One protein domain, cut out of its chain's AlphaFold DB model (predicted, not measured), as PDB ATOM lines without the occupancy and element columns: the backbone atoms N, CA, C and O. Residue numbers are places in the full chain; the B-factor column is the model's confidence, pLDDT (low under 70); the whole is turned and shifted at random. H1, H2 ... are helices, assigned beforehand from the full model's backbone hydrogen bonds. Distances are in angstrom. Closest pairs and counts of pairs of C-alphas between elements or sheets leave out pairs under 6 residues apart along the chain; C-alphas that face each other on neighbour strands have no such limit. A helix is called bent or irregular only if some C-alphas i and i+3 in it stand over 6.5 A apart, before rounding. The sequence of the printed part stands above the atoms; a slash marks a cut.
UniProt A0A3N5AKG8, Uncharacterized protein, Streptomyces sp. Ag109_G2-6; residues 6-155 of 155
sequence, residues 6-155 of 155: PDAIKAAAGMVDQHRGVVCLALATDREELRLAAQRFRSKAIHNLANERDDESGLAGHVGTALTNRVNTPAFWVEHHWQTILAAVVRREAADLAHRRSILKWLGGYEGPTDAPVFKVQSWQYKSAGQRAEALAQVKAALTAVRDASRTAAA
ATOM      1  N   PRO A   6     122.200  77.934  98.724       88.81
ATOM      2  CA  PRO A   6     121.437  78.534  99.819       88.81
ATOM      3  C   PRO A   6     122.019  79.863 100.321       88.81
ATOM      4  O   PRO A   6     121.270  80.818 100.542       88.81
ATOM      5  N   ASP A   7     123.346  79.966 100.452       88.31
ATOM      6  CA  ASP A   7     124.000  81.201 100.903       88.31
ATOM      7  C   ASP A   7     123.861  82.323  99.870       88.31
ATOM      8  O   ASP A   7     123.595  83.474 100.227       88.31
ATOM      9  N   ALA A   8     123.979  81.991  98.580       88.94
ATOM     10  CA  ALA A   8     123.775  82.939  97.492       88.94
ATOM     11  C   ALA A   8     122.331  83.469  97.469       88.94
ATOM     12  O   ALA A   8     122.128  84.678  97.342       88.94
ATOM     13  N   ILE A   9     121.331  82.594  97.648       89.19
ATOM     14  CA  ILE A   9     119.914  82.986  97.736       89.19
ATOM     15  C   ILE A   9     119.694  83.913  98.932       89.19
ATOM     16  O   ILE A   9     119.078  84.967  98.781       89.19
ATOM     17  N   LYS A  10     120.238  83.572 100.106       88.69
ATOM     18  CA  LYS A  10     120.114  84.398 101.315       88.69
ATOM     19  C   LYS A  10     120.740  85.783 101.128       88.69
ATOM     20  O   LYS A  10     120.121  86.785 101.485       88.69
ATOM     21  N   ALA A  11     121.936  85.852 100.544       88.25
ATOM     22  CA  ALA A  11     122.619  87.113 100.270       88.25
ATOM     23  C   ALA A  11     121.844  87.979  99.262       88.25
ATOM     24  O   ALA A  11     121.632  89.171  99.495       88.25
ATOM     25  N   ALA A  12     121.360  87.379  98.172       89.50
ATOM     26  CA  ALA A  12     120.556  88.081  97.177       89.50
ATOM     27  C   ALA A  12     119.205  88.541  97.732       89.50
ATOM     28  O   ALA A  12     118.787  89.659  97.443       89.50
ATOM     29  N   ALA A  13     118.557  87.744  98.581       86.56
ATOM     30  CA  ALA A  13     117.334  88.138  99.269       86.56
ATOM     31  C   ALA A  13     117.558  89.361 100.169       86.56
ATOM     32  O   ALA A  13     116.754  90.290 100.132       86.56
ATOM     33  N   GLY A  14     118.670  89.398 100.912       85.94
ATOM     34  CA  GLY A  14     119.058  90.558 101.717       85.94
ATOM     35  C   GLY A  14     119.291  91.818 100.876       85.94
ATOM     36  O   GLY A  14     118.797  92.887 101.220       85.94
ATOM     37  N   MET A  15     119.968  91.691  99.730       92.31
ATOM     38  CA  MET A  15     120.194  92.821  98.816       92.31
ATOM     39  C   MET A  15     118.905  93.310  98.141       92.31
ATOM     40  O   MET A  15     118.687  94.518  98.027       92.31
ATOM     41  N   VAL A  16     118.035  92.390  97.708       83.81
ATOM     42  CA  VAL A  16     116.711  92.720  97.155       83.81
ATOM     43  C   VAL A  16     115.862  93.440  98.195       83.81
ATOM     44  O   VAL A  16     115.138  94.370  97.846       83.81
ATOM     45  N   ASP A  17     115.960  93.043  99.462       85.19
ATOM     46  CA  ASP A  17     115.222  93.681 100.542       85.19
ATOM     47  C   ASP A  17     115.729  95.092 100.852       85.19
ATOM     48  O   ASP A  17     114.949  96.046 100.870       85.19
ATOM     49  N   GLN A  18     117.048  95.245 100.992       85.56
ATOM     50  CA  GLN A  18     117.694  96.535 101.231       85.56
ATOM     51  C   GLN A  18     117.341  97.564 100.145       85.56
ATOM     52  O   GLN A  18     117.072  98.727 100.448       85.56
ATOM     53  N   HIS A  19     117.298  97.135  98.880       87.75
ATOM     54  CA  HIS A  19     117.018  97.998  97.726       87.75
ATOM     55  C   HIS A  19     115.605  97.816  97.159       87.75
ATOM     56  O   HIS A  19     115.341  98.151  95.997       87.75
ATOM     57  N   ARG A  20     114.673  97.324  97.985       79.06
ATOM     58  CA  ARG A  20     113.300  96.947  97.613       79.06
ATOM     59  C   ARG A  20     112.594  97.977  96.735       79.06
ATOM     60  O   ARG A  20     111.972  97.619  95.738       79.06
ATOM     61  N   GLY A  21     112.702  99.262  97.073       76.38
ATOM     62  CA  GLY A  21     112.060 100.337  96.311       76.38
ATOM     63  C   GLY A  21     112.527 100.413  94.853       76.38
ATOM     64  O   GLY A  21     111.707 100.571  93.949       76.38
ATOM     65  N   VAL A  22     113.829 100.250  94.610       79.31
ATOM     66  CA  VAL A  22     114.417 100.336  93.264       79.31
ATOM     67  C   VAL A  22     114.152  99.055  92.468       79.31
ATOM     68  O   VAL A  22     113.857  99.125  91.275       79.31
ATOM     69  N   VAL A  23     114.147  97.894  93.132       80.88
ATOM     70  CA  VAL A  23     113.768  96.612  92.514       80.88
ATOM     71  C   VAL A  23     112.297  96.617  92.084       80.88
ATOM     72  O   VAL A  23     111.990  96.241  90.955       80.88
ATOM     73  N   CYS A  24     111.383  97.119  92.921       76.00
ATOM     74  CA  CYS A  24     109.972  97.267  92.551       76.00
ATOM     75  C   CYS A  24     109.780  98.179  91.333       76.00
ATOM     76  O   CYS A  24     108.956  97.880  90.470       76.00
ATOM     77  N   LEU A  25     110.544  99.275  91.238       73.44
ATOM     78  CA  LEU A  25     110.519 100.156  90.066       73.44
ATOM     79  C   LEU A  25     111.010  99.448  88.800       73.44
ATOM     80  O   LEU A  25     110.442  99.674  87.733       73.44
ATOM     81  N   ALA A  26     112.035  98.600  88.909       77.69
ATOM     82  CA  ALA A  26     112.525  97.799  87.791       77.69
ATOM     83  C   ALA A  26     111.463  96.800  87.300       77.69
ATOM     84  O   ALA A  26     111.186  96.730  86.104       77.69
ATOM     85  N   LEU A  27     110.821  96.083  88.227       74.19
ATOM     86  CA  LEU A  27     109.779  95.094  87.930       74.19
ATOM     87  C   LEU A  27     108.518  95.724  87.319       74.19
ATOM     88  O   LEU A  27     107.939  95.171  86.385       74.19
ATOM     89  N   ALA A  28     108.109  96.899  87.804       66.44
ATOM     90  CA  ALA A  28     106.926  97.602  87.308       66.44
ATOM     91  C   ALA A  28     107.049  98.066  85.847       66.44
ATOM     92  O   ALA A  28     106.031  98.271  85.192       66.44
ATOM     93  N   THR A  29     108.272  98.229  85.335       62.12
ATOM     94  CA  THR A  29     108.525  98.635  83.944       62.12
ATOM     95  C   THR A  29     108.659  97.472  82.957       62.12
ATOM     96  O   THR A  29     108.898  97.725  81.781       62.12
ATOM     97  N   ASP A  30     108.524  96.220  83.407       55.91
ATOM     98  CA  ASP A  30     108.891  95.045  82.606       55.91
ATOM     99  C   ASP A  30     107.678  94.305  81.995       55.91
ATOM    100  O   ASP A  30     107.681  94.018  80.799       55.91
ATOM    101  N   ARG A  31     106.614  94.034  82.778       51.72
ATOM    102  CA  ARG A  31     105.316  93.465  82.328       51.72
ATOM    103  C   ARG A  31     104.168  93.841  83.284       51.72
ATOM    104  O   ARG A  31     104.397  93.991  84.482       51.72
ATOM    105  N   GLU A  32     102.926  93.899  82.789       45.16
ATOM    106  CA  GLU A  32     101.706  94.217  83.571       45.16
ATOM    107  C   GLU A  32     101.508  93.287  84.793       45.16
ATOM    108  O   GLU A  32     101.124  93.721  85.879       45.16
ATOM    109  N   GLU A  33     101.867  92.010  84.654       41.53
ATOM    110  CA  GLU A  33     101.819  91.009  85.732       41.53
ATOM    111  C   GLU A  33     102.825  91.309  86.862       41.53
ATOM    112  O   GLU A  33     102.522  91.146  88.046       41.53
ATOM    113  N   LEU A  34     104.004  91.838  86.515       46.56
ATOM    114  CA  LEU A  34     105.038  92.257  87.469       46.56
ATOM    115  C   LEU A  34     104.719  93.621  88.090       46.56
ATOM    116  O   LEU A  34     105.069  93.862  89.246       46.56
ATOM    117  N   ARG A  35     103.980  94.484  87.380       48.88
ATOM    118  CA  ARG A  35     103.399  95.724  87.916       48.88
ATOM    119  C   ARG A  35     102.424  95.426  89.055       48.88
ATOM    120  O   ARG A  35     102.541  96.032  90.119       48.88
ATOM    121  N   LEU A  36     101.521  94.457  88.876       51.97
ATOM    122  CA  LEU A  36     100.599  94.001  89.927       51.97
ATOM    123  C   LEU A  36     101.346  93.372  91.114       51.97
ATOM    124  O   LEU A  36     101.008  93.647  92.268       51.97
ATOM    125  N   ALA A  37     102.392  92.581  90.856       51.06
ATOM    126  CA  ALA A  37     103.213  91.979  91.904       51.06
ATOM    127  C   ALA A  37     104.024  93.030  92.698       51.06
ATOM    128  O   ALA A  37     104.028  93.005  93.929       51.06
ATOM    129  N   ALA A  38     104.619  94.020  92.025       47.41
ATOM    130  CA  ALA A  38     105.326  95.142  92.648       47.41
ATOM    131  C   ALA A  38     104.383  96.079  93.426       47.41
ATOM    132  O   ALA A  38     104.741  96.579  94.495       47.41
ATOM    133  N   GLN A  39     103.158  96.289  92.934       53.69
ATOM    134  CA  GLN A  39     102.126  97.067  93.622       53.69
ATOM    135  C   GLN A  39     101.694  96.375  94.925       53.69
ATOM    136  O   GLN A  39     101.643  97.023  95.968       53.69
ATOM    137  N   ARG A  40     101.515  95.044  94.907       56.44
ATOM    138  CA  ARG A  40     101.275  94.232  96.117       56.44
ATOM    139  C   ARG A  40     102.459  94.273  97.093       56.44
ATOM    140  O   ARG A  40     102.251  94.405  98.298       56.44
ATOM    141  N   PHE A  41     103.695  94.245  96.589       51.94
ATOM    142  CA  PHE A  41     104.914  94.341  97.407       51.94
ATOM    143  C   PHE A  41     105.057  95.704  98.105       51.94
ATOM    144  O   PHE A  41     105.473  95.782  99.262       51.94
ATOM    145  N   ARG A  42     104.667  96.788  97.424       49.50
ATOM    146  CA  ARG A  42     104.649  98.151  97.978       49.50
ATOM    147  C   ARG A  42     103.548  98.333  99.027       49.50
ATOM    148  O   ARG A  42     103.808  98.929 100.068       49.50
ATOM    149  N   SER A  43     102.357  97.780  98.795       53.28
ATOM    150  CA  SER A  43     101.248  97.817  99.760       53.28
ATOM    151  C   SER A  43     101.550  97.047 101.054       53.28
ATOM    152  O   SER A  43     101.086  97.452 102.114       53.28
ATOM    153  N   LYS A  44     102.397  96.006 101.010       53.25
ATOM    154  CA  LYS A  44     102.840  95.233 102.189       53.25
ATOM    155  C   LYS A  44     103.671  96.048 103.189       53.25
ATOM    156  O   LYS A  44     103.585  95.796 104.382       53.25
ATOM    157  N   ALA A  45     104.446  97.037 102.739       47.59
ATOM    158  CA  ALA A  45     105.210  97.903 103.647       47.59
ATOM    159  C   ALA A  45     104.297  98.833 104.464       47.59
ATOM    160  O   ALA A  45     104.569  99.088 105.629       47.59
ATOM    161  N   ILE A  46     103.192  99.287 103.865       46.19
ATOM    162  CA  ILE A  46     102.183 100.124 104.528       46.19
ATOM    163  C   ILE A  46     101.302  99.264 105.447       46.19
ATOM    164  O   ILE A  46     100.984  99.686 106.551       46.19
ATOM    165  N   HIS A  47     100.962  98.039 105.026       47.25
ATOM    166  CA  HIS A  47     100.133  97.127 105.818       47.25
ATOM    167  C   HIS A  47     100.880  96.484 106.996       47.25
ATOM    168  O   HIS A  47     100.275  96.304 108.040       47.25
ATOM    169  N   ASN A  48     102.180  96.182 106.874       48.41
ATOM    170  CA  ASN A  48     102.989  95.714 108.008       48.41
ATOM    171  C   ASN A  48     103.167  96.815 109.067       48.41
ATOM    172  O   ASN A  48     102.993  96.534 110.242       48.41
ATOM    173  N   LEU A  49     103.413  98.068 108.660       46.31
ATOM    174  CA  LEU A  49     103.445  99.226 109.571       46.31
ATOM    175  C   LEU A  49     102.088  99.493 110.247       46.31
ATOM    176  O   LEU A  49     102.044 100.044 111.344       46.31
ATOM    177  N   ALA A  50     100.983  99.135 109.586       38.59
ATOM    178  CA  ALA A  50      99.641  99.216 110.157       38.59
ATOM    179  C   ALA A  50      99.334  98.036 111.098       38.59
ATOM    180  O   ALA A  50      98.752  98.252 112.151       38.59
ATOM    181  N   ASN A  51      99.767  96.818 110.759       44.75
ATOM    182  CA  ASN A  51      99.498  95.605 111.538       44.75
ATOM    183  C   ASN A  51     100.415  95.453 112.763       44.75
ATOM    184  O   ASN A  51      99.955  94.949 113.775       44.75
ATOM    185  N   GLU A  52     101.655  95.961 112.728       44.16
ATOM    186  CA  GLU A  52     102.503  96.098 113.933       44.16
ATOM    187  C   GLU A  52     101.854  97.003 115.003       44.16
ATOM    188  O   GLU A  52     102.294  97.040 116.149       44.16
ATOM    189  N   ARG A  53     100.788  97.731 114.638       43.66
ATOM    190  CA  ARG A  53      99.989  98.583 115.522       43.66
ATOM    191  C   ARG A  53      98.721  97.902 116.073       43.66
ATOM    192  O   ARG A  53      98.137  98.458 116.995       43.66
ATOM    193  N   ASP A  54      98.333  96.737 115.543       40.47
ATOM    194  CA  ASP A  54      97.056  96.031 115.802       40.47
ATOM    195  C   ASP A  54      97.247  94.607 116.397       40.47
ATOM    196  O   ASP A  54      96.309  93.808 116.445       40.47
ATOM    197  N   ASP A  55      98.452  94.273 116.874       40.22
ATOM    198  CA  ASP A  55      98.890  92.941 117.347       40.22
ATOM    199  C   ASP A  55      98.261  92.465 118.692       40.22
ATOM    200  O   ASP A  55      98.916  91.831 119.518       40.22
ATOM    201  N   GLU A  56      96.965  92.712 118.927       44.72
ATOM    202  CA  GLU A  56      96.229  92.217 120.110       44.72
ATOM    203  C   GLU A  56      95.175  91.122 119.829       44.72
ATOM    204  O   GLU A  56      94.539  90.644 120.769       44.72
ATOM    205  N   SER A  57      94.973  90.628 118.596       46.44
ATOM    206  CA  SER A  57      93.919  89.611 118.377       46.44
ATOM    207  C   SER A  57      94.125  88.612 117.220       46.44
ATOM    208  O   SER A  57      93.871  88.904 116.059       46.44
ATOM    209  N   GLY A  58      94.433  87.347 117.549       41.53
ATOM    210  CA  GLY A  58      93.937  86.196 116.765       41.53
ATOM    211  C   GLY A  58      94.964  85.272 116.089       41.53
ATOM    212  O   GLY A  58      95.229  85.357 114.890       41.53
ATOM    213  N   LEU A  59      95.423  84.250 116.824       43.56
ATOM    214  CA  LEU A  59      96.404  83.231 116.399       43.56
ATOM    215  C   LEU A  59      96.088  82.481 115.082       43.56
ATOM    216  O   LEU A  59      97.007  82.105 114.357       43.56
ATOM    217  N   ALA A  60      94.815  82.248 114.745       40.41
ATOM    218  CA  ALA A  60      94.442  81.479 113.549       40.41
ATOM    219  C   ALA A  60      94.568  82.292 112.244       40.41
ATOM    220  O   ALA A  60      94.934  81.743 111.202       40.41
ATOM    221  N   GLY A  61      94.346  83.610 112.310       40.75
ATOM    222  CA  GLY A  61      94.588  84.529 111.196       40.75
ATOM    223  C   GLY A  61      96.082  84.702 110.918       40.75
ATOM    224  O   GLY A  61      96.490  84.762 109.758       40.75
ATOM    225  N   HIS A  62      96.915  84.683 111.963       46.34
ATOM    226  CA  HIS A  62      98.363  84.831 111.824       46.34
ATOM    227  C   HIS A  62      99.021  83.674 111.073       46.34
ATOM    228  O   HIS A  62      99.938  83.936 110.311       46.34
ATOM    229  N   VAL A  63      98.561  82.424 111.199       42.25
ATOM    230  CA  VAL A  63      99.173  81.286 110.475       42.25
ATOM    231  C   VAL A  63      98.829  81.314 108.984       42.25
ATOM    232  O   VAL A  63      99.719  81.151 108.147       42.25
ATOM    233  N   GLY A  64      97.564  81.582 108.640       40.91
ATOM    234  CA  GLY A  64      97.136  81.768 107.250       40.91
ATOM    235  C   GLY A  64      97.871  82.938 106.605       40.91
ATOM    236  O   GLY A  64      98.519  82.756 105.581       40.91
ATOM    237  N   THR A  65      97.882  84.094 107.276       44.88
ATOM    238  CA  THR A  65      98.606  85.296 106.840       44.88
ATOM    239  C   THR A  65     100.117  85.062 106.800       44.88
ATOM    240  O   THR A  65     100.767  85.530 105.876       44.88
ATOM    241  N   ALA A  66     100.703  84.290 107.721       39.47
ATOM    242  CA  ALA A  66     102.121  83.921 107.715       39.47
ATOM    243  C   ALA A  66     102.482  83.025 106.524       39.47
ATOM    244  O   ALA A  66     103.540  83.223 105.931       39.47
ATOM    245  N   LEU A  67     101.612  82.094 106.122       40.16
ATOM    246  CA  LEU A  67     101.802  81.251 104.936       40.16
ATOM    247  C   LEU A  67     101.690  82.060 103.637       40.16
ATOM    248  O   LEU A  67     102.590  81.977 102.798       40.16
ATOM    249  N   THR A  68     100.676  82.922 103.492       44.66
ATOM    250  CA  THR A  68     100.602  83.881 102.368       44.66
ATOM    251  C   THR A  68     101.747  84.897 102.407       44.66
ATOM    252  O   THR A  68     102.218  85.348 101.361       44.66
ATOM    253  N   ASN A  69     102.255  85.239 103.592       47.41
ATOM    254  CA  ASN A  69     103.413  86.113 103.763       47.41
ATOM    255  C   ASN A  69     104.726  85.422 103.401       47.41
ATOM    256  O   ASN A  69     105.603  86.113 102.877       47.41
ATOM    257  N   ARG A  70     104.848  84.104 103.624       48.06
ATOM    258  CA  ARG A  70     106.031  83.276 103.323       48.06
ATOM    259  C   ARG A  70     106.331  83.262 101.824       48.06
ATOM    260  O   ARG A  70     107.466  83.529 101.435       48.06
ATOM    261  N   VAL A  71     105.286  83.096 101.009       52.12
ATOM    262  CA  VAL A  71     105.306  83.182  99.530       52.12
ATOM    263  C   VAL A  71     105.683  84.591  99.033       52.12
ATOM    264  O   VAL A  71     106.136  84.781  97.911       52.12
ATOM    265  N   ASN A  72     105.552  85.613  99.881       56.97
ATOM    266  CA  ASN A  72     105.861  87.007  99.552       56.97
ATOM    267  C   ASN A  72     107.089  87.537 100.313       56.97
ATOM    268  O   ASN A  72     107.165  88.736 100.609       56.97
ATOM    269  N   THR A  73     108.017  86.658 100.701       66.56
ATOM    270  CA  THR A  73     109.309  87.055 101.284       66.56
ATOM    271  C   THR A  73     110.356  87.277 100.188       66.56
ATOM    272  O   THR A  73     110.314  86.588  99.167       66.56
ATOM    273  N   PRO A  74     111.331  88.188 100.387       65.62
ATOM    274  CA  PRO A  74     112.471  88.330  99.478       65.62
ATOM    275  C   PRO A  74     113.203  87.004  99.236       65.62
ATOM    276  O   PRO A  74     113.609  86.734  98.112       65.62
ATOM    277  N   ALA A  75     113.314  86.152 100.262       72.12
ATOM    278  CA  ALA A  75     113.927  84.828 100.154       72.12
ATOM    279  C   ALA A  75     113.173  83.917  99.177       72.12
ATOM    280  O   ALA A  75     113.780  83.427  98.233       72.12
ATOM    281  N   PHE A  76     111.852  83.779  99.337       78.62
ATOM    282  CA  PHE A  76     111.013  83.002  98.420       78.62
ATOM    283  C   PHE A  76     111.073  83.549  96.986       78.62
ATOM    284  O   PHE A  76     111.209  82.805  96.018       78.62
ATOM    285  N   TRP A  77     111.006  84.873  96.832       72.94
ATOM    286  CA  TRP A  77     111.074  85.514  95.519       72.94
ATOM    287  C   TRP A  77     112.412  85.285  94.821       72.94
ATOM    288  O   TRP A  77     112.436  85.023  93.623       72.94
ATOM    289  N   VAL A  78     113.526  85.375  95.543       81.12
ATOM    290  CA  VAL A  78     114.837  85.074  94.967       81.12
ATOM    291  C   VAL A  78     114.942  83.586  94.647       81.12
ATOM    292  O   VAL A  78     115.321  83.243  93.535       81.12
ATOM    293  N   GLU A  79     114.541  82.702  95.553       83.81
ATOM    294  CA  GLU A  79     114.581  81.253  95.334       83.81
ATOM    295  C   GLU A  79     113.828  80.828  94.060       83.81
ATOM    296  O   GLU A  79     114.369  80.082  93.244       83.81
ATOM    297  N   HIS A  80     112.626  81.367  93.830       82.31
ATOM    298  CA  HIS A  80     111.758  80.938  92.729       82.31
ATOM    299  C   HIS A  80     111.776  81.844  91.488       82.31
ATOM    300  O   HIS A  80     111.378  81.411  90.404       82.31
ATOM    301  N   HIS A  81     112.217  83.100  91.607       82.50
ATOM    302  CA  HIS A  81     112.089  84.105  90.543       82.50
ATOM    303  C   HIS A  81     113.363  84.924  90.289       82.50
ATOM    304  O   HIS A  81     113.297  85.926  89.570       82.50
ATOM    305  N   TRP A  82     114.535  84.520  90.806       86.31
ATOM    306  CA  TRP A  82     115.777  85.295  90.637       86.31
ATOM    307  C   TRP A  82     116.105  85.634  89.176       86.31
ATOM    308  O   TRP A  82     116.624  86.716  88.923       86.31
ATOM    309  N   GLN A  83     115.783  84.768  88.207       87.56
ATOM    310  CA  GLN A  83     116.028  85.023  86.777       87.56
ATOM    311  C   GLN A  83     115.229  86.223  86.264       87.56
ATOM    312  O   GLN A  83     115.779  87.103  85.599       87.56
ATOM    313  N   THR A  84     113.943  86.279  86.610       83.81
ATOM    314  CA  THR A  84     113.042  87.379  86.251       83.81
ATOM    315  C   THR A  84     113.490  88.675  86.911       83.81
ATOM    316  O   THR A  84     113.586  89.707  86.249       83.81
ATOM    317  N   ILE A  85     113.829  88.612  88.203       83.88
ATOM    318  CA  ILE A  85     114.315  89.776  88.952       83.88
ATOM    319  C   ILE A  85     115.625  90.280  88.333       83.88
ATOM    320  O   ILE A  85     115.760  91.473  88.074       83.88
ATOM    321  N   LEU A  86     116.564  89.383  88.019       90.69
ATOM    322  CA  LEU A  86     117.841  89.729  87.395       90.69
ATOM    323  C   LEU A  86     117.637  90.409  86.038       90.69
ATOM    324  O   LEU A  86     118.252  91.439  85.771       90.69
ATOM    325  N   ALA A  87     116.756  89.871  85.195       85.06
ATOM    326  CA  ALA A  87     116.462  90.441  83.886       85.06
ATOM    327  C   ALA A  87     115.884  91.866  83.985       85.06
ATOM    328  O   ALA A  87     116.327  92.762  83.259       85.06
ATOM    329  N   ALA A  88     114.943  92.091  84.908       82.62
ATOM    330  CA  ALA A  88     114.361  93.408  85.166       82.62
ATOM    331  C   ALA A  88     115.411  94.405  85.684       82.62
ATOM    332  O   ALA A  88     115.508  95.531  85.192       82.62
ATOM    333  N   VAL A  89     116.237  93.973  86.644       89.19
ATOM    334  CA  VAL A  89     117.308  94.785  87.236       89.19
ATOM    335  C   VAL A  89     118.328  95.209  86.178       89.19
ATOM    336  O   VAL A  89     118.642  96.393  86.089       89.19
ATOM    337  N   VAL A  90     118.785  94.285  85.324       91.31
ATOM    338  CA  VAL A  90     119.745  94.574  84.242       91.31
ATOM    339  C   VAL A  90     119.194  95.614  83.265       91.31
ATOM    340  O   VAL A  90     119.887  96.578  82.932       91.31
ATOM    341  N   ARG A  91     117.944  95.452  82.812       86.38
ATOM    342  CA  ARG A  91     117.313  96.411  81.892       86.38
ATOM    343  C   ARG A  91     117.161  97.786  82.528       86.38
ATOM    344  O   ARG A  91     117.468  98.795  81.894       86.38
ATOM    345  N   ARG A  92     116.711  97.833  83.784       87.69
ATOM    346  CA  ARG A  92     116.489  99.099  84.478       87.69
ATOM    347  C   ARG A  92     117.790  99.834  84.773       87.69
ATOM    348  O   ARG A  92     117.842 101.045  84.577       87.69
ATOM    349  N   GLU A  93     118.833  99.123  85.186       93.38
ATOM    350  CA  GLU A  93     120.159  99.703  85.401       93.38
ATOM    351  C   GLU A  93     120.691 100.330  84.109       93.38
ATOM    352  O   GLU A  93     121.133 101.478  84.116       93.38
ATOM    353  N   ALA A  94     120.582  99.619  82.980       89.12
ATOM    354  CA  ALA A  94     120.983 100.143  81.678       89.12
ATOM    355  C   ALA A  94     120.200 101.415  81.302       89.12
ATOM    356  O   ALA A  94     120.796 102.385  80.829       89.12
ATOM    357  N   ALA A  95     118.889 101.442  81.561       86.25
ATOM    358  CA  ALA A  95     118.049 102.612  81.323       86.25
ATOM    359  C   ALA A  95     118.438 103.810  82.212       86.25
ATOM    360  O   ALA A  95     118.578 104.924  81.703       86.25
ATOM    361  N   ASP A  96     118.671 103.597  83.511       89.25
ATOM    362  CA  ASP A  96     119.096 104.659  84.433       89.25
ATOM    363  C   ASP A  96     120.496 105.198  84.062       89.25
ATOM    364  O   ASP A  96     120.712 106.413  84.083       89.25
ATOM    365  N   LEU A  97     121.427 104.341  83.624       93.88
ATOM    366  CA  LEU A  97     122.741 104.764  83.119       93.88
ATOM    367  C   LEU A  97     122.642 105.560  81.809       93.88
ATOM    368  O   LEU A  97     123.325 106.576  81.654       93.88
ATOM    369  N   ALA A  98     121.796 105.130  80.869       89.62
ATOM    370  CA  ALA A  98     121.566 105.848  79.616       89.62
ATOM    371  C   ALA A  98     120.934 107.226  79.866       89.62
ATOM    372  O   ALA A  98     121.410 108.235  79.337       89.62
ATOM    373  N   HIS A  99     119.923 107.291  80.735       86.19
ATOM    374  CA  HIS A  99     119.285 108.540  81.137       86.19
ATOM    375  C   HIS A  99     120.283 109.483  81.817       86.19
ATOM    376  O   HIS A  99     120.392 110.649  81.437       86.19
ATOM    377  N   ARG A 100     121.101 108.964  82.743       91.94
ATOM    378  CA  ARG A 100     122.167 109.731  83.401       91.94
ATOM    379  C   ARG A 100     123.155 110.329  82.395       91.94
ATOM    380  O   ARG A 100     123.505 111.500  82.521       91.94
ATOM    381  N   ARG A 101     123.590 109.559  81.390       95.88
ATOM    382  CA  ARG A 101     124.476 110.054  80.316       95.88
ATOM    383  C   ARG A 101     123.816 111.160  79.494       95.88
ATOM    384  O   ARG A 101     124.467 112.158  79.196       95.88
ATOM    385  N   SER A 102     122.533 111.007  79.165       91.94
ATOM    386  CA  SER A 102     121.768 112.031  78.445       91.94
ATOM    387  C   SER A 102     121.687 113.340  79.229       91.94
ATOM    388  O   SER A 102     121.921 114.407  78.666       91.94
ATOM    389  N   ILE A 103     121.402 113.269  80.533       90.38
ATOM    390  CA  ILE A 103     121.321 114.459  81.385       90.38
ATOM    391  C   ILE A 103     122.692 115.116  81.535       90.38
ATOM    392  O   ILE A 103     122.790 116.334  81.465       90.38
ATOM    393  N   LEU A 104     123.762 114.333  81.694       94.75
ATOM    394  CA  LEU A 104     125.118 114.877  81.780       94.75
ATOM    395  C   LEU A 104     125.491 115.669  80.521       94.75
ATOM    396  O   LEU A 104     126.045 116.759  80.628       94.75
ATOM    397  N   LYS A 105     125.142 115.148  79.336       96.38
ATOM    398  CA  LYS A 105     125.332 115.862  78.067       96.38
ATOM    399  C   LYS A 105     124.540 117.169  78.036       96.38
ATOM    400  O   LYS A 105     125.073 118.180  77.599       96.38
ATOM    401  N   TRP A 106     123.291 117.148  78.504       94.44
ATOM    402  CA  TRP A 106     122.456 118.348  78.585       94.44
ATOM    403  C   TRP A 106     123.045 119.389  79.548       94.44
ATOM    404  O   TRP A 106     123.194 120.544  79.167       94.44
ATOM    405  N   LEU A 107     123.455 118.979  80.754       91.88
ATOM    406  CA  LEU A 107     124.060 119.861  81.759       91.88
ATOM    407  C   LEU A 107     125.370 120.489  81.265       91.88
ATOM    408  O   LEU A 107     125.615 121.658  81.534       91.88
ATOM    409  N   GLY A 108     126.191 119.735  80.528       92.75
ATOM    410  CA  GLY A 108     127.446 120.233  79.957       92.75
ATOM    411  C   GLY A 108     127.276 121.232  78.807       92.75
ATOM    412  O   GLY A 108     128.231 121.925  78.478       92.75
ATOM    413  N   GLY A 109     126.085 121.305  78.201       92.25
ATOM    414  CA  GLY A 109     125.740 122.271  77.152       92.25
ATOM    415  C   GLY A 109     124.731 123.332  77.595       92.25
ATOM    416  O   GLY A 109     124.184 124.033  76.751       92.25
ATOM    417  N   TYR A 110     124.421 123.419  78.890       93.19
ATOM    418  CA  TYR A 110     123.445 124.374  79.400       93.19
ATOM    419  C   TYR A 110     124.097 125.740  79.637       93.19
ATOM    420  O   TYR A 110     124.950 125.886  80.508       93.19
ATOM    421  N   GLU A 111     123.661 126.744  78.875       93.44
ATOM    422  CA  GLU A 111     124.203 128.114  78.909       93.44
ATOM    423  C   GLU A 111     123.452 129.050  79.880       93.44
ATOM    424  O   GLU A 111     123.819 130.211  80.044       93.44
ATOM    425  N   GLY A 112     122.384 128.566  80.524       88.69
ATOM    426  CA  GLY A 112     121.575 129.348  81.462       88.69
ATOM    427  C   GLY A 112     122.125 129.362  82.896       88.69
ATOM    428  O   GLY A 112     123.099 128.676  83.216       88.69
ATOM    429  N   PRO A 113     121.475 130.093  83.817       89.12
ATOM    430  CA  PRO A 113     121.937 130.175  85.194       89.12
ATOM    431  C   PRO A 113     121.606 128.882  85.961       89.12
ATOM    432  O   PRO A 113     120.560 128.254  85.758       89.12
ATOM    433  N   THR A 114     122.522 128.449  86.829       87.56
ATOM    434  CA  THR A 114     122.448 127.162  87.553       87.56
ATOM    435  C   THR A 114     121.410 127.151  88.676       87.56
ATOM    436  O   THR A 114     121.026 126.095  89.185       87.56
ATOM    437  N   ASP A 115     120.912 128.317  89.070       89.06
ATOM    438  CA  ASP A 115     119.831 128.461  90.036       89.06
ATOM    439  C   ASP A 115     118.439 128.240  89.416       89.06
ATOM    440  O   ASP A 115     117.475 128.021  90.166       89.06
ATOM    441  N   ALA A 116     118.347 128.222  88.080       87.44
ATOM    442  CA  ALA A 116     117.116 128.009  87.341       87.44
ATOM    443  C   ALA A 116     116.451 126.670  87.718       87.44
ATOM    444  O   ALA A 116     117.132 125.642  87.839       87.44
ATOM    445  N   PRO A 117     115.107 126.626  87.832       88.62
ATOM    446  CA  PRO A 117     114.382 125.404  88.172       88.62
ATOM    447  C   PRO A 117     114.718 124.223  87.255       88.62
ATOM    448  O   PRO A 117     114.919 123.111  87.736       88.62
ATOM    449  N   VAL A 118     114.855 124.467  85.947       83.44
ATOM    450  CA  VAL A 118     115.183 123.421  84.967       83.44
ATOM    451  C   VAL A 118     116.552 122.791  85.235       83.44
ATOM    452  O   VAL A 118     116.670 121.566  85.238       83.44
ATOM    453  N   PHE A 119     117.566 123.598  85.555       87.50
ATOM    454  CA  PHE A 119     118.903 123.105  85.877       87.50
ATOM    455  C   PHE A 119     118.904 122.287  87.170       87.50
ATOM    456  O   PHE A 119     119.497 121.206  87.224       87.50
ATOM    457  N   LYS A 120     118.195 122.761  88.203       90.19
ATOM    458  CA  LYS A 120     118.060 122.052  89.485       90.19
ATOM    459  C   LYS A 120     117.357 120.708  89.320       90.19
ATOM    460  O   LYS A 120     117.825 119.709  89.867       90.19
ATOM    461  N   VAL A 121     116.277 120.665  88.538       89.62
ATOM    462  CA  VAL A 121     115.545 119.425  88.240       89.62
ATOM    463  C   VAL A 121     116.441 118.439  87.493       89.62
ATOM    464  O   VAL A 121     116.549 117.291  87.918       89.62
ATOM    465  N   GLN A 122     117.135 118.879  86.441       89.56
ATOM    466  CA  GLN A 122     118.045 118.023  85.673       89.56
ATOM    467  C   GLN A 122     119.206 117.511  86.541       89.56
ATOM    468  O   GLN A 122     119.491 116.316  86.569       89.56
ATOM    469  N   SER A 123     119.812 118.371  87.361       88.00
ATOM    470  CA  SER A 123     120.865 117.979  88.307       88.00
ATOM    471  C   SER A 123     120.384 116.949  89.338       88.00
ATOM    472  O   SER A 123     121.085 115.977  89.635       88.00
ATOM    473  N   TRP A 124     119.164 117.115  89.861       93.56
ATOM    474  CA  TRP A 124     118.548 116.137  90.756       93.56
ATOM    475  C   TRP A 124     118.275 114.804  90.047       93.56
ATOM    476  O   TRP A 124     118.616 113.750  90.588       93.56
ATOM    477  N   GLN A 125     117.734 114.832  88.824       83.50
ATOM    478  CA  GLN A 125     117.493 113.628  88.021       83.50
ATOM    479  C   GLN A 125     118.798 112.882  87.717       83.50
ATOM    480  O   GLN A 125     118.839 111.659  87.860       83.50
ATOM    481  N   TYR A 126     119.879 113.600  87.391       90.94
ATOM    482  CA  TYR A 126     121.212 113.029  87.181       90.94
ATOM    483  C   TYR A 126     121.709 112.285  88.426       90.94
ATOM    484  O   TYR A 126     122.107 111.119  88.341       90.94
ATOM    485  N   LYS A 127     121.641 112.937  89.595       91.00
ATOM    486  CA  LYS A 127     122.056 112.339  90.871       91.00
ATOM    487  C   LYS A 127     121.195 111.123  91.221       91.00
ATOM    488  O   LYS A 127     121.733 110.069  91.554       91.00
ATOM    489  N   SER A 128     119.874 111.251  91.098       85.44
ATOM    490  CA  SER A 128     118.917 110.191  91.425       85.44
ATOM    491  C   SER A 128     119.073 108.968  90.513       85.44
ATOM    492  O   SER A 128     119.090 107.840  91.001       85.44
ATOM    493  N   ALA A 129     119.253 109.169  89.202       83.50
ATOM    494  CA  ALA A 129     119.522 108.083  88.257       83.50
ATOM    495  C   ALA A 129     120.839 107.360  88.579       83.50
ATOM    496  O   ALA A 129     120.899 106.135  88.517       83.50
ATOM    497  N   GLY A 130     121.873 108.101  88.993       90.88
ATOM    498  CA  GLY A 130     123.132 107.519  89.453       90.88
ATOM    499  C   GLY A 130     122.976 106.623  90.679       90.88
ATOM    500  O   GLY A 130     123.428 105.483  90.652       90.88
ATOM    501  N   GLN A 131     122.287 107.112  91.711       92.62
ATOM    502  CA  GLN A 131     122.040 106.355  92.943       92.62
ATOM    503  C   GLN A 131     121.211 105.088  92.687       92.62
ATOM    504  O   GLN A 131     121.518 104.028  93.225       92.62
ATOM    505  N   ARG A 132     120.181 105.171  91.832       87.94
ATOM    506  CA  ARG A 132     119.382 103.994  91.454       87.94
ATOM    507  C   ARG A 132     120.197 102.966  90.677       87.94
ATOM    508  O   ARG A 132     120.090 101.781  90.977       87.94
ATOM    509  N   ALA A 133     121.008 103.400  89.712       93.31
ATOM    510  CA  ALA A 133     121.858 102.497  88.941       93.31
ATOM    511  C   ALA A 133     122.862 101.759  89.841       93.31
ATOM    512  O   ALA A 133     123.061 100.561  89.678       93.31
ATOM    513  N   GLU A 134     123.443 102.442  90.827       96.44
ATOM    514  CA  GLU A 134     124.359 101.828  91.793       96.44
ATOM    515  C   GLU A 134     123.662 100.784  92.679       96.44
ATOM    516  O   GLU A 134     124.158  99.666  92.828       96.44
ATOM    517  N   ALA A 135     122.469 101.098  93.196       91.81
ATOM    518  CA  ALA A 135     121.651 100.142  93.943       91.81
ATOM    519  C   ALA A 135     121.294  98.908  93.094       91.81
ATOM    520  O   ALA A 135     121.433  97.768  93.542       91.81
ATOM    521  N   LEU A 136     120.890  99.115  91.837       93.12
ATOM    522  CA  LEU A 136     120.592  98.028  90.902       93.12
ATOM    523  C   LEU A 136     121.833  97.199  90.566       93.12
ATOM    524  O   LEU A 136     121.718  95.982  90.460       93.12
ATOM    525  N   ALA A 137     123.014  97.810  90.465       96.88
ATOM    526  CA  ALA A 137     124.263  97.090  90.240       96.88
ATOM    527  C   ALA A 137     124.603  96.144  91.406       96.88
ATOM    528  O   ALA A 137     125.016  95.008  91.164       96.88
ATOM    529  N   GLN A 138     124.374  96.565  92.658       96.44
ATOM    530  CA  GLN A 138     124.552  95.708  93.840       96.44
ATOM    531  C   GLN A 138     123.580  94.518  93.824       96.44
ATOM    532  O   GLN A 138     123.993  93.369  93.994       96.44
ATOM    533  N   VAL A 139     122.298  94.771  93.535       93.44
ATOM    534  CA  VAL A 139     121.280  93.712  93.415       93.44
ATOM    535  C   VAL A 139     121.609  92.757  92.263       93.44
ATOM    536  O   VAL A 139     121.540  91.538  92.425       93.44
ATOM    537  N   LYS A 140     122.022  93.290  91.107       96.44
ATOM    538  CA  LYS A 140     122.456  92.510  89.941       96.44
ATOM    539  C   LYS A 140     123.612  91.585  90.296       96.44
ATOM    540  O   LYS A 140     123.570  90.414  89.925       96.44
ATOM    541  N   ALA A 141     124.633  92.087  90.992       96.06
ATOM    542  CA  ALA A 141     125.787  91.289  91.397       96.06
ATOM    543  C   ALA A 141     125.361  90.115  92.293       96.06
ATOM    544  O   ALA A 141     125.742  88.973  92.033       96.06
ATOM    545  N   ALA A 142     124.491  90.368  93.275       94.31
ATOM    546  CA  ALA A 142     123.993  89.326  94.167       94.31
ATOM    547  C   ALA A 142     123.151  88.265  93.430       94.31
ATOM    548  O   ALA A 142     123.355  87.069  93.618       94.31
ATOM    549  N   LEU A 143     122.258  88.676  92.525       93.50
ATOM    550  CA  LEU A 143     121.460  87.747  91.710       93.50
ATOM    551  C   LEU A 143     122.307  86.983  90.678       93.50
ATOM    552  O   LEU A 143     121.991  85.848  90.323       93.50
ATOM    553  N   THR A 144     123.408  87.577  90.215       94.56
ATOM    554  CA  THR A 144     124.386  86.896  89.356       94.56
ATOM    555  C   THR A 144     125.107  85.790  90.126       94.56
ATOM    556  O   THR A 144     125.284  84.701  89.591       94.56
ATOM    557  N   ALA A 145     125.425  86.006  91.406       92.81
ATOM    558  CA  ALA A 145     125.977  84.954  92.256       92.81
ATOM    559  C   ALA A 145     124.998  83.775  92.439       92.81
ATOM    560  O   ALA A 145     125.431  82.625  92.419       92.81
ATOM    561  N   VAL A 146     123.682  84.032  92.531       91.12
ATOM    562  CA  VAL A 146     122.653  82.968  92.546       91.12
ATOM    563  C   VAL A 146     122.663  82.175  91.241       91.12
ATOM    564  O   VAL A 146     122.668  80.944  91.273       91.12
ATOM    565  N   ARG A 147     122.729  82.856  90.087       92.56
ATOM    566  CA  ARG A 147     122.864  82.198  88.779       92.56
ATOM    567  C   ARG A 147     124.071  81.269  88.749       92.56
ATOM    568  O   ARG A 147     123.941  80.113  88.352       92.56
ATOM    569  N   ASP A 148     125.230  81.781  89.135       92.75
ATOM    570  CA  ASP A 148     126.495  81.063  89.010       92.75
ATOM    571  C   ASP A 148     126.549  79.871  89.990       92.75
ATOM    572  O   ASP A 148     126.939  78.767  89.599       92.75
ATOM    573  N   ALA A 149     126.027  80.034  91.213       88.75
ATOM    574  CA  ALA A 149     125.842  78.938  92.166       88.75
ATOM    575  C   ALA A 149     124.844  77.875  91.663       88.75
ATOM    576  O   ALA A 149     125.112  76.684  91.792       88.75
ATOM    577  N   SER A 150     123.734  78.281  91.029       88.06
ATOM    578  CA  SER A 150     122.739  77.342  90.477       88.06
ATOM    579  C   SER A 150     123.300  76.484  89.341       88.06
ATOM    580  O   SER A 150     122.989  75.302  89.248       88.06
ATOM    581  N   ARG A 151     124.174  77.060  88.503       87.00
ATOM    582  CA  ARG A 151     124.858  76.336  87.423       87.00
ATOM    583  C   ARG A 151     125.887  75.355  87.960       87.00
ATOM    584  O   ARG A 151     126.013  74.267  87.420       87.00
ATOM    585  N   THR A 152     126.592  75.744  89.019       79.88
ATOM    586  CA  THR A 152     127.593  74.891  89.672       79.88
ATOM    587  C   THR A 152     126.931  73.714  90.390       79.88
ATOM    588  O   THR A 152     127.473  72.622  90.378       79.88
ATOM    589  N   ALA A 153     125.745  73.912  90.975       70.25
ATOM    590  CA  ALA A 153     124.974  72.854  91.634       70.25
ATOM    591  C   ALA A 153     124.307  71.857  90.663       70.25
ATOM    592  O   ALA A 153     123.871  70.795  91.096       70.25
ATOM    593  N   ALA A 154     124.184  72.213  89.380       66.44
ATOM    594  CA  ALA A 154     123.600  71.367  88.336       66.44
ATOM    595  C   ALA A 154     124.648  70.598  87.505       66.44
ATOM    596  O   ALA A 154     124.262  69.823  86.630       66.44
ATOM    597  N   ALA A 155     125.937  70.860  87.742       57.38
ATOM    598  CA  ALA A 155     127.082  70.204  87.112       57.38
ATOM    599  C   ALA A 155     127.598  69.058  87.992       57.38
ATOM    600  O   ALA A 155     128.054  68.052  87.408       57.38
TER     601      ALA A 155
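Overview. This is residues 6 to 155 of the 155 residues of an uncharacterized protein of Streptomyces sp. Ag109_G2-6 (UniProt A0A3N5AKG8). A long helical hairpin of H6 and H5 has H1 packed along residues 138 to 149 of H6 and H2 packed across both hairpin helices. H3 folds back beside H2, and an arm made of residues 45 to 68, from the end of H3 into H4, sticks out from the body. The 150 printed residues hold six named helices, H1 to H6 in order, and no named strand: all helix. The whole is loose and flat, with a radius of gyration of the C-alphas of 19.2 A and spans of 65 by 49 by 26 A.

Along the chain. H6, residues 117 to 153, is 53.7 A long and ends at C-alpha 153 (124.974, 72.854, 91.634). H5, residues 74 to 108, is 40.3 A long and irregular, C-alphas 80 and 83 being 8.4 A apart, with a kink of 95 degrees near residue 81. H1, residues 6 to 18, begins at C-alpha 6 (121.437, 78.534, 99.819). H2 is residues 20 to 28, H3 32 to 51, 28.1 A long, and H4 59 to 70.

Arrangement. H5 and H6 touch as a hairpin, closest at the C-alphas of Glu 93 and Ala 133, 4.8 A, opposite ways at a shallow tilt of 34 degrees, only just short of steep. H1 touches H6, C-alphas Ala 12 and Ala 142 being closest at 4.7 A, with a shallow tilt of 13 degrees. H2 touches H5 with that helix's residues 85 to 92 alone, closest at C-alphas Ala 26 and Arg 92, 5.3 A, about perpendicular at 86 degrees. H2 and H3 touch as a hairpin, C-alphas Ala 28 and Arg 35 being closest at 4.0 A. H4 is apart from H3. Each O i to N i+4 pair is within hydrogen-bond range in H1, H2 and H6; H3 has 14 of 16, H4 6 of 8 and H5 29 of 31.

Size, cuts and confidence. The C-alphas of Ala 60 and Glu 111, the two farthest apart, are 65.3 A apart. The printed part has no cut, and no link is long. The model's pLDDT is under 70 at residues 28 to 74 and 154 to 155.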